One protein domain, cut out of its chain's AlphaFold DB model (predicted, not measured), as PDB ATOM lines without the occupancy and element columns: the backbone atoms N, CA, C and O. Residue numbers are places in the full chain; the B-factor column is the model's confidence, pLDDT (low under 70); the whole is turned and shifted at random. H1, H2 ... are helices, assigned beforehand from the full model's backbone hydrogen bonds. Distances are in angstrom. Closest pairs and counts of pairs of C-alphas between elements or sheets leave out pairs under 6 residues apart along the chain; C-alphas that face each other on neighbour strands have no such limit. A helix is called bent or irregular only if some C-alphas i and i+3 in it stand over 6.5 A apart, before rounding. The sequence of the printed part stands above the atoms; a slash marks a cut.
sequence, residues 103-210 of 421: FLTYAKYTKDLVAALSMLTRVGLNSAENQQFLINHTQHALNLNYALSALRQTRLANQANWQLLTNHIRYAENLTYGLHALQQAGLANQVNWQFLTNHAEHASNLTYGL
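Overview. This is residues 103 to 210 of the 421 residues of an uncharacterized protein of Piscirickettsia salmonis (UniProt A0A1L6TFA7). The chain is wound in stacked turns like a short solenoid, with the longer helices H1, H3, H5 and H7 side by side in one row and the shorter helices H2, H4 and H6 in a second row beside it. Neighbours in the first row touch along the stack and run the same way, while the second row is looser, for H4 and H6 touch but H2 and H4 are only near each other; H1 and H7 make the two ends of the first row, and H1 has a kink near residue 110. The printed part has 108 residues with seven named helices, H1 to H7 in order along the chain, and no named strand, and its class is all helix. The whole is compact, with a radius of gyration of the C-alphas of 13.2 A, and elongated, spanning 40 by 25 by 20 A.

Arrangement. The longest helix by residues is H1, residues 103 to 122, which has a kink of 66 degrees near residue 110. It touches H3, residues 138 to 153, the same way at a shallow tilt of 17 degrees; the closest C-alphas, of Ala 116 and Asn 145, are 4.3 A apart. With residues 113 to 120 alone H1 touches H2, residues 128 to 136, and the two form a helical hairpin, opposite ways at a tilt of 32 degrees, only just shallow; the closest C-alphas, of Leu 117 and Gln 131, are 6.4 A apart. H3 touches H5, residues 169 to 184, the same way at a shallow tilt of 24 degrees, with the C-alphas of Ala 147 and Thr 176 closest at 4.8 A. H5 is the hub, touching four helices. It touches H7, residues 200 to 210, the same way at a shallow tilt of 25 degrees, with the C-alphas of Gly 178 and Thr 207 closest at 4.6 A. With residues 175 to 182 alone H5 touches H6, residues 190 to 198, in a second helical hairpin, opposite ways at a shallow tilt of 32 degrees; the C-alphas of Leu 175 and Thr 197 are closest at 6.7 A. H6 touches H4, residues 159 to 167, the same way at a shallow tilt of 21 degrees, with the C-alphas of Leu 164 and Thr 197 closest at 6.3 A. H4 and H5 touch only at the corner, and only just, with 3 pairs of C-alphas within 8 A, those of Leu 165 and Ala 172 closest at 6.5 A. H6 and H7 also touch only at the corner, the C-alphas of Leu 196 and Ala 203 being closest at 6.0 A. H2 and H3 are close but not clearly touching, as are H3 and H4. H1 and H7 are apart. In H2, H4 and H6 every O i to N i+4 pair is within hydrogen-bond range; in H1 it is 14 of 16, in H3 and in H5 10 of 12, and in H7 5 of 7.

Along the chain. H1 begins at C-alpha 103, at (21.151, -27.772, -37.029), and measures 26.7 A from first to last C-alpha. H3 measures 23.0 A, H5 22.7 A and H7 14.7 A; H7 ends at C-alpha 210, at (6.064, 6.595, -24.188). H2 measures 12.1 A, H4 12.2 A and H6 12.1 A, and H4 begins at C-alpha 159, at (12.405, -2.456, -47.843). H1, H3, H5 and H7 are irregular: the C-alphas of 108 and 111 are 7.9 A apart, those of 139 and 142 7.6 A, those of 170 and 173 7.9 A, and those of 201 and 204 7.5 A.

Size, cuts and confidence. The two C-alphas farthest apart are those of Phe 103 and Gly 186, at 41.7 A. The printed part has no cut, and its six links are tight. The mean pLDDT of the printed part is 91.2, and residues 105 to 106 are under 70.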
ATOM      1  N   PHE A 103      22.363 -26.942 -36.995       77.38
ATOM      2  CA  PHE A 103      21.151 -27.772 -37.029       77.38
ATOM      3  C   PHE A 103      20.301 -27.594 -35.763       77.38
ATOM      4  O   PHE A 103      19.091 -27.405 -35.846       77.38
ATOM      5  N   LEU A 104      20.938 -27.585 -34.586       73.75
ATOM      6  CA  LEU A 104      20.259 -27.408 -33.298       73.75
ATOM      7  C   LEU A 104      19.592 -26.033 -33.179       73.75
ATOM      8  O   LEU A 104      18.459 -25.936 -32.710       73.75
ATOM      9  N   THR A 105      20.289 -24.978 -33.608       67.50
ATOM     10  CA  THR A 105      19.754 -23.610 -33.594       67.50
ATOM     11  C   THR A 105      18.573 -23.498 -34.554       67.50
ATOM     12  O   THR A 105      17.524 -22.980 -34.177       67.50
ATOM     13  N   TYR A 106      18.702 -24.059 -35.758       68.31
ATOM     14  CA  TYR A 106      17.634 -24.065 -36.748       68.31
ATOM     15  C   TYR A 106      16.395 -24.817 -36.245       68.31
ATOM     16  O   TYR A 106      15.306 -24.249 -36.252       68.31
ATOM     17  N   ALA A 107      16.554 -26.045 -35.738       71.94
ATOM     18  CA  ALA A 107      15.461 -26.862 -35.203       71.94
ATOM     19  C   ALA A 107      14.713 -26.157 -34.058       71.94
ATOM     20  O   ALA A 107      13.483 -26.166 -34.015       71.94
ATOM     21  N   LYS A 108      15.446 -25.477 -33.163       77.50
ATOM     22  CA  LYS A 108      14.859 -24.718 -32.050       77.50
ATOM     23  C   LYS A 108      13.940 -23.590 -32.531       77.50
ATOM     24  O   LYS A 108      12.872 -23.404 -31.959       77.50
ATOM     25  N   TYR A 109      14.348 -22.855 -33.565       79.94
ATOM     26  CA  TYR A 109      13.636 -21.663 -34.041       79.94
ATOM     27  C   TYR A 109      12.859 -21.891 -35.341       79.94
ATOM     28  O   TYR A 109      12.364 -20.938 -35.933       79.94
ATOM     29  N   THR A 110      12.724 -23.136 -35.807       79.19
ATOM     30  CA  THR A 110      12.119 -23.449 -37.113       79.19
ATOM     31  C   THR A 110      10.711 -22.879 -37.233       79.19
ATOM     32  O   THR A 110      10.374 -22.273 -38.248       79.19
ATOM     33  N   LYS A 111       9.881 -23.051 -36.197       84.44
ATOM     34  CA  LYS A 111       8.503 -22.546 -36.193       84.44
ATOM     35  C   LYS A 111       8.473 -21.027 -36.389       84.44
ATOM     36  O   LYS A 111       7.710 -20.530 -37.216       84.44
ATOM     37  N   ASP A 112       9.339 -20.318 -35.673       87.38
ATOM     38  CA  ASP A 112       9.429 -18.860 -35.722       87.38
ATOM     39  C   ASP A 112      10.021 -18.379 -37.049       87.38
ATOM     40  O   ASP A 112       9.537 -17.410 -37.629       87.38
ATOM     41  N   LEU A 113      11.011 -19.099 -37.586       85.69
ATOM     42  CA  LEU A 113      11.587 -18.844 -38.903       85.69
ATOM     43  C   LEU A 113      10.539 -18.992 -40.008       85.69
ATOM     44  O   LEU A 113      10.421 -18.117 -40.863       85.69
ATOM     45  N   VAL A 114       9.752 -20.070 -39.991       83.81
ATOM     46  CA  VAL A 114       8.669 -20.290 -40.961       83.81
ATOM     47  C   VAL A 114       7.628 -19.176 -40.867       83.81
ATOM     48  O   VAL A 114       7.177 -18.673 -41.901       83.81
ATOM     49  N   ALA A 115       7.275 -18.750 -39.651       86.69
ATOM     50  CA  ALA A 115       6.366 -17.629 -39.444       86.69
ATOM     51  C   ALA A 115       6.941 -16.316 -40.008       86.69
ATOM     52  O   ALA A 115       6.251 -15.631 -40.764       86.69
ATOM     53  N   ALA A 116       8.211 -16.010 -39.730       91.81
ATOM     54  CA  ALA A 116       8.891 -14.816 -40.228       91.81
ATOM     55  C   ALA A 116       9.001 -14.794 -41.765       91.81
ATOM     56  O   ALA A 116       8.669 -13.787 -42.389       91.81
ATOM     57  N   LEU A 117       9.383 -15.913 -42.394       87.75
ATOM     58  CA  LEU A 117       9.441 -16.055 -43.859       87.75
ATOM     59  C   LEU A 117       8.053 -15.889 -44.502       87.75
ATOM     60  O   LEU A 117       7.890 -15.204 -45.517       87.75
ATOM     61  N   SER A 118       7.026 -16.474 -43.882       87.56
ATOM     62  CA  SER A 118       5.638 -16.295 -44.317       87.56
ATOM     63  C   SER A 118       5.207 -14.831 -44.202       87.56
ATOM     64  O   SER A 118       4.497 -14.323 -45.072       87.56
ATOM     65  N   MET A 119       5.650 -14.132 -43.154       93.25
ATOM     66  CA  MET A 119       5.357 -12.717 -42.970       93.25
ATOM     67  C   MET A 119       6.064 -11.844 -44.009       93.25
ATOM     68  O   MET A 119       5.396 -10.987 -44.579       93.25
ATOM     69  N   LEU A 120       7.341 -12.100 -44.342       92.75
ATOM     70  CA  LEU A 120       8.041 -11.414 -45.446       92.75
ATOM     71  C   LEU A 120       7.244 -11.492 -46.750       92.75
ATOM     72  O   LEU A 120       7.082 -10.490 -47.441       92.75
ATOM     73  N   THR A 121       6.690 -12.667 -47.053       87.56
ATOM     74  CA  THR A 121       5.807 -12.862 -48.213       87.56
ATOM     75  C   THR A 121       4.555 -12.000 -48.125       87.56
ATOM     76  O   THR A 121       4.233 -11.284 -49.069       87.56
ATOM     77  N   ARG A 122       3.874 -12.001 -46.976       91.81
ATOM     78  CA  ARG A 122       2.646 -11.215 -46.764       91.81
ATOM     79  C   ARG A 122       2.857  -9.707 -46.855       91.81
ATOM     80  O   ARG A 122       1.913  -9.002 -47.198       91.81
ATOM     81  N   VAL A 123       4.047  -9.216 -46.517       94.50
ATOM     82  CA  VAL A 123       4.376  -7.785 -46.592       94.50
ATOM     83  C   VAL A 123       5.080  -7.384 -47.890       94.50
ATOM     84  O   VAL A 123       5.476  -6.233 -48.025       94.50
ATOM     85  N   GLY A 124       5.247  -8.307 -48.844       92.62
ATOM     86  CA  GLY A 124       5.890  -8.018 -50.129       92.62
ATOM     87  C   GLY A 124       7.409  -7.816 -50.056       92.62
ATOM     88  O   GLY A 124       7.980  -7.202 -50.948       92.62
ATOM     89  N   LEU A 125       8.076  -8.337 -49.019       94.50
ATOM     90  CA  LEU A 125       9.529  -8.235 -48.799       94.50
ATOM     91  C   LEU A 125      10.259  -9.570 -49.017       94.50
ATOM     92  O   LEU A 125      11.311  -9.826 -48.435       94.50
ATOM     93  N   ASN A 126       9.695 -10.451 -49.839       88.38
ATOM     94  CA  ASN A 126      10.167 -11.822 -50.036       88.38
ATOM     95  C   ASN A 126      11.301 -11.946 -51.068       88.38
ATOM     96  O   ASN A 126      11.187 -12.708 -52.027       88.38
ATOM     97  N   SER A 127      12.381 -11.184 -50.898       84.44
ATOM     98  CA  SER A 127      13.592 -11.347 -51.710       84.44
ATOM     99  C   SER A 127      14.458 -12.493 -51.179       84.44
ATOM    100  O   SER A 127      14.423 -12.811 -49.987       84.44
ATOM    101  N   ALA A 128      15.275 -13.092 -52.050       76.19
ATOM    102  CA  ALA A 128      16.242 -14.116 -51.648       76.19
ATOM    103  C   ALA A 128      17.199 -13.604 -50.554       76.19
ATOM    104  O   ALA A 128      17.492 -14.319 -49.599       76.19
ATOM    105  N   GLU A 129      17.614 -12.338 -50.645       84.12
ATOM    106  CA  GLU A 129      18.445 -11.667 -49.642       84.12
ATOM    107  C   GLU A 129      17.759 -11.602 -48.268       84.12
ATOM    108  O   GLU A 129      18.342 -12.014 -47.265       84.12
ATOM    109  N   ASN A 130      16.496 -11.166 -48.211       87.94
ATOM    110  CA  ASN A 130      15.752 -11.040 -46.954       87.94
ATOM    111  C   ASN A 130      15.461 -12.411 -46.320       87.94
ATOM    112  O   ASN A 130      15.547 -12.567 -45.098       87.94
ATOM    113  N   GLN A 131      15.154 -13.422 -47.141       81.56
ATOM    114  CA  GLN A 131      15.010 -14.800 -46.668       81.56
ATOM    115  C   GLN A 131      16.327 -15.321 -46.085       81.56
ATOM    116  O   GLN A 131      16.338 -15.866 -44.980       81.56
ATOM    117  N   GLN A 132      17.440 -15.121 -46.798       79.50
ATOM    118  CA  GLN A 132      18.756 -15.558 -46.343       79.50
ATOM    119  C   GLN A 132      19.161 -14.860 -45.044       79.50
ATOM    120  O   GLN A 132      19.718 -15.502 -44.154       79.50
ATOM    121  N   PHE A 133      18.833 -13.574 -44.894       87.56
ATOM    122  CA  PHE A 133      19.071 -12.837 -43.660       87.56
ATOM    123  C   PHE A 133      18.363 -13.485 -42.462       87.56
ATOM    124  O   PHE A 133      19.009 -13.741 -41.446       87.56
ATOM    125  N   LEU A 134      17.065 -13.802 -42.579       86.06
ATOM    126  CA  LEU A 134      16.307 -14.484 -41.520       86.06
ATOM    127  C   LEU A 134      16.890 -15.853 -41.176       86.06
ATOM    128  O   LEU A 134      17.000 -16.212 -40.006       86.06
ATOM    129  N   ILE A 135      17.273 -16.606 -42.202       78.44
ATOM    130  CA  ILE A 135      17.871 -17.929 -42.057       78.44
ATOM    131  C   ILE A 135      19.201 -17.831 -41.286       78.44
ATOM    132  O   ILE A 135      19.424 -18.590 -40.342       78.44
ATOM    133  N   ASN A 136      20.039 -16.843 -41.603       80.94
ATOM    134  CA  ASN A 136      21.305 -16.597 -40.904       80.94
ATOM    135  C   ASN A 136      21.120 -16.074 -39.467       80.94
ATOM    136  O   ASN A 136      22.021 -16.213 -38.645       80.94
ATOM    137  N   HIS A 137      19.952 -15.511 -39.147       84.94
ATOM    138  CA  HIS A 137      19.633 -14.919 -37.845       84.94
ATOM    139  C   HIS A 137      18.422 -15.586 -37.182       84.94
ATOM    140  O   HIS A 137      17.586 -14.923 -36.561       84.94
ATOM    141  N   THR A 138      18.330 -16.913 -37.302       83.38
ATOM    142  CA  THR A 138      17.202 -17.722 -36.803       83.38
ATOM    143  C   THR A 138      16.821 -17.438 -35.351       83.38
ATOM    144  O   THR A 138      15.636 -17.431 -35.031       83.38
ATOM    145  N   GLN A 139      17.783 -17.129 -34.479       83.88
ATOM    146  CA  GLN A 139      17.519 -16.796 -33.075       83.88
ATOM    147  C   GLN A 139      16.669 -15.531 -32.868       83.88
ATOM    148  O   GLN A 139      16.081 -15.364 -31.805       83.88
ATOM    149  N   HIS A 140      16.588 -14.651 -33.867       89.56
ATOM    150  CA  HIS A 140      15.769 -13.438 -33.836       89.56
ATOM    151  C   HIS A 140      14.463 -13.586 -34.626       89.56
ATOM    152  O   HIS A 140      13.701 -12.625 -34.711       89.56
ATOM    153  N   ALA A 141      14.184 -14.758 -35.207       89.56
ATOM    154  CA  ALA A 141      13.057 -14.948 -36.117       89.56
ATOM    155  C   ALA A 141      11.703 -14.605 -35.479       89.56
ATOM    156  O   ALA A 141      10.871 -13.976 -36.129       89.56
ATOM    157  N   LEU A 142      11.504 -14.942 -34.201       90.31
ATOM    158  CA  LEU A 142      10.283 -14.598 -33.469       90.31
ATOM    159  C   LEU A 142      10.085 -13.078 -33.396       90.31
ATOM    160  O   LEU A 142       9.034 -12.564 -33.774       90.31
ATOM    161  N   ASN A 143      11.128 -12.360 -32.976       91.56
ATOM    162  CA  ASN A 143      11.098 -10.905 -32.841       91.56
ATOM    163  C   ASN A 143      10.927 -10.225 -34.202       91.56
ATOM    164  O   ASN A 143      10.136  -9.299 -34.328       91.56
ATOM    165  N   LEU A 144      11.600 -10.719 -35.244       93.31
ATOM    166  CA  LEU A 144      11.453 -10.194 -36.602       93.31
ATOM    167  C   LEU A 144      10.059 -10.465 -37.183       93.31
ATOM    168  O   LEU A 144       9.515  -9.605 -37.868       93.31
ATOM    169  N   ASN A 145       9.441 -11.610 -36.880       93.88
ATOM    170  CA  ASN A 145       8.051 -11.876 -37.244       93.88
ATOM    171  C   ASN A 145       7.096 -10.864 -36.588       93.88
ATOM    172  O   ASN A 145       6.248 -10.283 -37.272       93.88
ATOM    173  N   TYR A 146       7.252 -10.607 -35.285       93.25
ATOM    174  CA  TYR A 146       6.444  -9.604 -34.588       93.25
ATOM    175  C   TYR A 146       6.687  -8.191 -35.125       93.25
ATOM    176  O   TYR A 146       5.719  -7.491 -35.426       93.25
ATOM    177  N   ALA A 147       7.943  -7.809 -35.357       92.94
ATOM    178  CA  ALA A 147       8.299  -6.529 -35.961       92.94
ATOM    179  C   ALA A 147       7.653  -6.347 -37.342       92.94
ATOM    180  O   ALA A 147       7.033  -5.319 -37.605       92.94
ATOM    181  N   LEU A 148       7.733  -7.355 -38.217       94.81
ATOM    182  CA  LEU A 148       7.101  -7.328 -39.540       94.81
ATOM    183  C   LEU A 148       5.576  -7.206 -39.440       94.81
ATOM    184  O   LEU A 148       4.965  -6.459 -40.205       94.81
ATOM    185  N   SER A 149       4.957  -7.904 -38.485       93.75
ATOM    186  CA  SER A 149       3.523  -7.777 -38.215       93.75
ATOM    187  C   SER A 149       3.154  -6.356 -37.772       93.75
ATOM    188  O   SER A 149       2.202  -5.782 -38.301       93.75
ATOM    189  N   ALA A 150       3.921  -5.758 -36.858       92.06
ATOM    190  CA  ALA A 150       3.707  -4.394 -36.375       92.06
ATOM    191  C   ALA A 150       3.923  -3.347 -37.486       92.06
ATOM    192  O   ALA A 150       3.088  -2.461 -37.688       92.06
ATOM    193  N   LEU A 151       4.982  -3.496 -38.287       95.56
ATOM    194  CA  LEU A 151       5.243  -2.660 -39.464       95.56
ATOM    195  C   LEU A 151       4.100  -2.756 -40.478       95.56
ATOM    196  O   LEU A 151       3.671  -1.747 -41.036       95.56
ATOM    197  N   ARG A 152       3.550  -3.952 -40.700       95.19
ATOM    198  CA  ARG A 152       2.389  -4.138 -41.578       95.19
ATOM    199  C   ARG A 152       1.157  -3.410 -41.044       95.19
ATOM    200  O   ARG A 152       0.494  -2.711 -41.807       95.19
ATOM    201  N   GLN A 153       0.848  -3.563 -39.756       93.31
ATOM    202  CA  GLN A 153      -0.320  -2.933 -39.125       93.31
ATOM    203  C   GLN A 153      -0.253  -1.404 -39.166       93.31
ATOM    204  O   GLN A 153      -1.272  -0.744 -39.344       93.31
ATOM    205  N   THR A 154       0.953  -0.851 -39.066       94.31
ATOM    206  CA  THR A 154       1.219   0.595 -39.122       94.31
ATOM    207  C   THR A 154       1.446   1.116 -40.545       94.31
ATOM    208  O   THR A 154       1.687   2.305 -40.727       94.31
ATOM    209  N   ARG A 155       1.337   0.253 -41.570       95.69
ATOM    210  CA  ARG A 155       1.625   0.566 -42.987       95.69
ATOM    211  C   ARG A 155       3.054   1.078 -43.228       95.69
ATOM    212  O   ARG A 155       3.309   1.791 -44.193       95.69
ATOM    213  N   LEU A 156       3.988   0.676 -42.373       96.88
ATOM    214  CA  LEU A 156       5.416   0.981 -42.450       96.88
ATOM    215  C   LEU A 156       6.241  -0.188 -43.014       96.88
ATOM    216  O   LEU A 156       7.460  -0.082 -43.112       96.88
ATOM    217  N   ALA A 157       5.620  -1.307 -43.394       96.38
ATOM    218  CA  ALA A 157       6.338  -2.426 -43.998       96.38
ATOM    219  C   ALA A 157       6.812  -2.077 -45.421       96.38
ATOM    220  O   ALA A 157       6.025  -2.042 -46.363       96.38
ATOM    221  N   ASN A 158       8.109  -1.807 -45.564       96.25
ATOM    222  CA  ASN A 158       8.798  -1.572 -46.831       96.25
ATOM    223  C   ASN A 158      10.284  -1.961 -46.700       96.25
ATOM    224  O   ASN A 158      10.767  -2.220 -45.594       96.25
ATOM    225  N   GLN A 159      11.009  -2.000 -47.823       95.69
ATOM    226  CA  GLN A 159      12.405  -2.456 -47.843       95.69
ATOM    227  C   GLN A 159      13.329  -1.568 -46.995       95.69
ATOM    228  O   GLN A 159      14.204  -2.092 -46.314       95.69
ATOM    229  N   ALA A 160      13.112  -0.250 -46.976       95.88
ATOM    230  CA  ALA A 160      13.937   0.671 -46.194       95.88
ATOM    231  C   ALA A 160      13.773   0.443 -44.680       95.88
ATOM    232  O   ALA A 160      14.754   0.363 -43.944       95.88
ATOM    233  N   ASN A 161      12.538   0.269 -44.206       96.38
ATOM    234  CA  ASN A 161      12.254   0.018 -42.793       96.38
ATOM    235  C   ASN A 161      12.683  -1.383 -42.351       96.38
ATOM    236  O   ASN A 161      13.097  -1.560 -41.206       96.38
ATOM    237  N   TRP A 162      12.631  -2.358 -43.260       95.62
ATOM    238  CA  TRP A 162      13.232  -3.666 -43.036       95.62
ATOM    239  C   TRP A 162      14.746  -3.562 -42.860       95.62
ATOM    240  O   TRP A 162      15.260  -4.055 -41.861       95.62
ATOM    241  N   GLN A 163      15.441  -2.848 -43.749       95.00
ATOM    242  CA  GLN A 163      16.886  -2.636 -43.639       95.00
ATOM    243  C   GLN A 163      17.278  -1.953 -42.321       95.00
ATOM    244  O   GLN A 163      18.220  -2.389 -41.661       95.00
ATOM    245  N   LEU A 164      16.528  -0.931 -41.886       94.56
ATOM    246  CA  LEU A 164      16.746  -0.285 -40.585       94.56
ATOM    247  C   LEU A 164      16.623  -1.280 -39.423       94.56
ATOM    248  O   LEU A 164      17.505  -1.347 -38.568       94.56
ATOM    249  N   LEU A 165      15.568  -2.098 -39.411       94.69
ATOM    250  CA  LEU A 165      15.371  -3.125 -38.387       94.69
ATOM    251  C   LEU A 165      16.510  -4.155 -38.379       94.69
ATOM    252  O   LEU A 165      17.026  -4.498 -37.315       94.69
ATOM    253  N   THR A 166      16.911  -4.652 -39.551       93.19
ATOM    254  CA  THR A 166      17.942  -5.689 -39.667       93.19
ATOM    255  C   THR A 166      19.333  -5.181 -39.306       93.19
ATOM    256  O   THR A 166      20.109  -5.925 -38.707       93.19
ATOM    257  N   ASN A 167      19.633  -3.906 -39.571       94.56
ATOM    258  CA  ASN A 167      20.883  -3.266 -39.145       94.56
ATOM    259  C   ASN A 167      21.008  -3.192 -37.614       94.56
ATOM    260  O   ASN A 167      22.112  -3.204 -37.072       94.56
ATOM    261  N   HIS A 168      19.876  -3.174 -36.908       94.81
ATOM    262  CA  HIS A 168      19.802  -3.105 -35.449       94.81
ATOM    263  C   HIS A 168      19.198  -4.373 -34.829       94.81
ATOM    264  O   HIS A 168      18.580  -4.314 -33.766       94.81
ATOM    265  N   ILE A 169      19.412  -5.541 -35.446       92.44
ATOM    266  CA  ILE A 169      18.755  -6.805 -35.068       92.44
ATOM    267  C   ILE A 169      18.908  -7.196 -33.590       92.44
ATOM    268  O   ILE A 169      17.985  -7.752 -32.995       92.44
ATOM    269  N   ARG A 170      20.035  -6.848 -32.952       92.25
ATOM    270  CA  ARG A 170      20.256  -7.084 -31.511       92.25
ATOM    271  C   ARG A 170      19.219  -6.392 -30.616       92.25
ATOM    272  O   ARG A 170      19.019  -6.814 -29.486       92.25
ATOM    273  N   TYR A 171      18.560  -5.353 -31.127       94.44
ATOM    274  CA  TYR A 171      17.512  -4.587 -30.458       94.44
ATOM    275  C   TYR A 171      16.119  -4.849 -31.051       94.44
ATOM    276  O   TYR A 171      15.182  -4.132 -30.713       94.44
ATOM    277  N   ALA A 172      15.953  -5.857 -31.917       91.50
ATOM    278  CA  ALA A 172      14.697  -6.110 -32.632       91.50
ATOM    279  C   ALA A 172      13.485  -6.250 -31.699       91.50
ATOM    280  O   ALA A 172      12.401  -5.780 -32.031       91.50
ATOM    281  N   GLU A 173      13.665  -6.854 -30.523       92.00
ATOM    282  CA  GLU A 173      12.616  -6.945 -29.503       92.00
ATOM    283  C   GLU A 173      12.191  -5.557 -28.999       92.00
ATOM    284  O   GLU A 173      11.025  -5.184 -29.121       92.00
ATOM    285  N   ASN A 174      13.148  -4.750 -28.529       94.69
ATOM    286  CA  ASN A 174      12.890  -3.391 -28.045       94.69
ATOM    287  C   ASN A 174      12.281  -2.498 -29.133       94.69
ATOM    288  O   ASN A 174      11.381  -1.713 -28.855       94.69
ATOM    289  N   LEU A 175      12.743  -2.629 -30.380       95.81
ATOM    290  CA  LEU A 175      12.191  -1.901 -31.522       95.81
ATOM    291  C   LEU A 175      10.747  -2.320 -31.824       95.81
ATOM    292  O   LEU A 175       9.919  -1.472 -32.148       95.81
ATOM    293  N   THR A 176      10.429  -3.608 -31.680       93.44
ATOM    294  CA  THR A 176       9.063  -4.120 -31.848       93.44
ATOM    295  C   THR A 176       8.131  -3.547 -30.785       93.44
ATOM    296  O   THR A 176       7.064  -3.033 -31.124       93.44
ATOM    297  N   TYR A 177       8.541  -3.578 -29.513       94.50
ATOM    298  CA  TYR A 177       7.755  -2.981 -28.434       94.50
ATOM    299  C   TYR A 177       7.599  -1.470 -28.610       94.50
ATOM    300  O   TYR A 177       6.490  -0.959 -28.479       94.50
ATOM    301  N   GLY A 178       8.660  -0.765 -29.005       95.94
ATOM    302  CA  GLY A 178       8.591   0.670 -29.266       95.94
ATOM    303  C   GLY A 178       7.658   1.027 -30.421       95.94
ATOM    304  O   GLY A 178       6.899   1.989 -30.314       95.94
ATOM    305  N   LEU A 179       7.623   0.227 -31.493       95.62
ATOM    306  CA  LEU A 179       6.654   0.422 -32.573       95.62
ATOM    307  C   LEU A 179       5.214   0.180 -32.102       95.62
ATOM    308  O   LEU A 179       4.317   0.935 -32.477       95.62
ATOM    309  N   HIS A 180       4.985  -0.829 -31.260       94.38
ATOM    310  CA  HIS A 180       3.675  -1.045 -30.649       94.38
ATOM    311  C   HIS A 180       3.262   0.107 -29.727       94.38
ATOM    312  O   HIS A 180       2.124   0.563 -29.822       94.38
ATOM    313  N   ALA A 181       4.167   0.632 -28.900       95.56
ATOM    314  CA  ALA A 181       3.894   1.796 -28.058       95.56
ATOM    315  C   ALA A 181       3.563   3.036 -28.909       95.56
ATOM    316  O   ALA A 181       2.576   3.726 -28.652       95.56
ATOM    317  N   LEU A 182       4.316   3.272 -29.992       97.31
ATOM    318  CA  LEU A 182       4.013   4.320 -30.972       97.31
ATOM    319  C   LEU A 182       2.631   4.122 -31.597       97.31
ATOM    320  O   LEU A 182       1.871   5.078 -31.714       97.31
ATOM    321  N   GLN A 183       2.274   2.896 -31.975       95.06
ATOM    322  CA  GLN A 183       0.961   2.586 -32.539       95.06
ATOM    323  C   GLN A 183      -0.164   2.866 -31.535       95.06
ATOM    324  O   GLN A 183      -1.142   3.518 -31.893       95.06
ATOM    325  N   GLN A 184      -0.017   2.420 -30.286       94.19
ATOM    326  CA  GLN A 184      -0.998   2.643 -29.220       94.19
ATOM    327  C   GLN A 184      -1.172   4.127 -28.881       94.19
ATOM    328  O   GLN A 184      -2.274   4.553 -28.550       94.19
ATOM    329  N   ALA A 185      -0.105   4.918 -28.997       95.88
ATOM    330  CA  ALA A 185      -0.147   6.366 -28.824       95.88
ATOM    331  C   ALA A 185      -0.672   7.123 -30.063       95.88
ATOM    332  O   ALA A 185      -0.778   8.345 -30.027       95.88
ATOM    333  N   GLY A 186      -0.959   6.438 -31.179       96.00
ATOM    334  CA  GLY A 186      -1.318   7.089 -32.446       96.00
ATOM    335  C   GLY A 186      -0.153   7.844 -33.106       96.00
ATOM    336  O   GLY A 186      -0.367   8.725 -33.932       96.00
ATOM    337  N   LEU A 187       1.087   7.505 -32.744       97.81
ATOM    338  CA  LEU A 187       2.329   8.151 -33.182       97.81
ATOM    339  C   LEU A 187       3.156   7.286 -34.145       97.81
ATOM    340  O   LEU A 187       4.263   7.674 -34.519       97.81
ATOM    341  N   ALA A 188       2.656   6.119 -34.556       97.12
ATOM    342  CA  ALA A 188       3.337   5.270 -35.528       97.12
ATOM    343  C   ALA A 188       3.331   5.917 -36.921       97.12
ATOM    344  O   ALA A 188       2.335   5.893 -37.642       97.12
ATOM    345  N   ASN A 189       4.467   6.494 -37.300       96.56
ATOM    346  CA  ASN A 189       4.721   7.064 -38.617       96.56
ATOM    347  C   ASN A 189       6.198   6.876 -39.000       96.56
ATOM    348  O   ASN A 189       7.018   6.464 -38.176       96.56
ATOM    349  N   GLN A 190       6.530   7.191 -40.253       96.62
ATOM    350  CA  GLN A 190       7.868   6.979 -40.809       96.62
ATOM    351  C   GLN A 190       8.962   7.701 -40.007       96.62
ATOM    352  O   GLN A 190      10.005   7.112 -39.743       96.62
ATOM    353  N   VAL A 191       8.713   8.945 -39.591       97.12
ATOM    354  CA  VAL A 191       9.693   9.780 -38.878       97.12
ATOM    355  C   VAL A 191       9.982   9.212 -37.490       97.12
ATOM    356  O   VAL A 191      11.140   9.020 -37.123       97.12
ATOM    357  N   ASN A 192       8.934   8.889 -36.732       97.88
ATOM    358  CA  ASN A 192       9.075   8.365 -35.377       97.88
ATOM    359  C   ASN A 192       9.698   6.958 -35.378       97.88
ATOM    360  O   ASN A 192      10.534   6.664 -34.526       97.88
ATOM    361  N   TRP A 193       9.349   6.117 -36.359       96.75
ATOM    362  CA  TRP A 193       9.980   4.809 -36.545       96.75
ATOM    363  C   TRP A 193      11.472   4.932 -36.860       96.75
ATOM    364  O   TRP A 193      12.287   4.313 -36.182       96.75
ATOM    365  N   GLN A 194      11.838   5.772 -37.834       96.38
ATOM    366  CA  GLN A 194      13.238   5.999 -38.198       96.38
ATOM    367  C   GLN A 194      14.061   6.515 -37.018       96.38
ATOM    368  O   GLN A 194      15.179   6.050 -36.802       96.38
ATOM    369  N   PHE A 195      13.512   7.444 -36.230       96.94
ATOM    370  CA  PHE A 195      14.191   7.933 -35.035       96.94
ATOM    371  C   PHE A 195      14.457   6.800 -34.038       96.94
ATOM    372  O   PHE A 195      15.593   6.641 -33.585       96.94
ATOM    373  N   LEU A 196      13.426   6.004 -33.731       96.88
ATOM    374  CA  LEU A 196      13.512   4.883 -32.797       96.88
ATOM    375  C   LEU A 196      14.550   3.846 -33.255       96.88
ATOM    376  O   LEU A 196      15.336   3.374 -32.437       96.88
ATOM    377  N   THR A 197      14.591   3.520 -34.550       95.75
ATOM    378  CA  THR A 197      15.582   2.582 -35.096       95.75
ATOM    379  C   THR A 197      16.994   3.146 -35.102       95.75
ATOM    380  O   THR A 197      17.927   2.415 -34.794       95.75
ATOM    381  N   ASN A 198      17.164   4.434 -35.405       95.19
ATOM    382  CA  ASN A 198      18.486   5.066 -35.428       95.19
ATOM    383  C   ASN A 198      19.097   5.204 -34.024       95.19
ATOM    384  O   ASN A 198      20.311   5.326 -33.911       95.19
ATOM    385  N   HIS A 199      18.267   5.153 -32.979       95.69
ATOM    386  CA  HIS A 199      18.671   5.176 -31.570       95.69
ATOM    387  C   HIS A 199      18.262   3.875 -30.869       95.69
ATOM    388  O   HIS A 199      17.732   3.880 -29.753       95.69
ATOM    389  N   ALA A 200      18.443   2.737 -31.547       95.31
ATOM    390  CA  ALA A 200      17.938   1.447 -31.090       95.31
ATOM    391  C   ALA A 200      18.491   1.011 -29.718       95.31
ATOM    392  O   ALA A 200      17.809   0.304 -28.975       95.31
ATOM    393  N   GLU A 201      19.684   1.466 -29.332       94.62
ATOM    394  CA  GLU A 201      20.249   1.279 -27.990       94.62
ATOM    395  C   GLU A 201      19.422   1.947 -26.881       94.62
ATOM    396  O   GLU A 201      19.423   1.481 -25.742       94.62
ATOM    397  N   HIS A 202      18.661   2.990 -27.215       95.69
ATOM    398  CA  HIS A 202      17.753   3.687 -26.309       95.69
ATOM    399  C   HIS A 202      16.296   3.220 -26.442       95.69
ATOM    400  O   HIS A 202      15.445   3.671 -25.673       95.69
ATOM    401  N   ALA A 203      15.989   2.293 -27.361       95.56
ATOM    402  CA  ALA A 203      14.618   1.896 -27.691       95.56
ATOM    403  C   ALA A 203      13.816   1.397 -26.481       95.56
ATOM    404  O   ALA A 203      12.643   1.738 -26.357       95.56
ATOM    405  N   SER A 204      14.435   0.652 -25.560       95.06
ATOM    406  CA  SER A 204      13.759   0.191 -24.337       95.06
ATOM    407  C   SER A 204      13.318   1.370 -23.454       95.06
ATOM    408  O   SER A 204      12.146   1.474 -23.097       95.06
ATOM    409  N   ASN A 205      14.214   2.332 -23.199       95.44
ATOM    410  CA  ASN A 205      13.896   3.523 -22.400       95.44
ATOM    411  C   ASN A 205      12.862   4.427 -23.087       95.44
ATOM    412  O   ASN A 205      11.993   4.978 -22.415       95.44
ATOM    413  N   LEU A 206      12.947   4.574 -24.414       96.81
ATOM    414  CA  LEU A 206      11.990   5.350 -25.206       96.81
ATOM    415  C   LEU A 206      10.597   4.713 -25.183       96.81
ATOM    416  O   LEU A 206       9.605   5.420 -25.027       96.81
ATOM    417  N   THR A 207      10.533   3.384 -25.280       96.12
ATOM    418  CA  THR A 207       9.288   2.612 -25.173       96.12
ATOM    419  C   THR A 207       8.665   2.806 -23.797       96.12
ATOM    420  O   THR A 207       7.515   3.222 -23.705       96.12
ATOM    421  N   TYR A 208       9.449   2.609 -22.729       95.88
ATOM    422  CA  TYR A 208       8.986   2.808 -21.355       95.88
ATOM    423  C   TYR A 208       8.519   4.252 -21.107       95.88
ATOM    424  O   TYR A 208       7.493   4.480 -20.467       95.88
ATOM    425  N   GLY A 209       9.231   5.237 -21.666       96.44
ATOM    426  CA  GLY A 209       8.859   6.652 -21.597       96.44
ATOM    427  C   GLY A 209       7.521   6.944 -22.257       96.44
ATOM    428  O   GLY A 209       6.662   7.594 -21.660       96.44
ATOM    429  N   LEU A 210       7.314   6.419 -23.462       97.50
ATOM    430  CA  LEU A 210       6.064   6.595 -24.188       97.50
ATOM    431  C   LEU A 210       4.887   5.887 -23.505       97.50
ATOM    432  O   LEU A 210       3.801   6.460 -23.429       97.50
TER     433      LEU A 210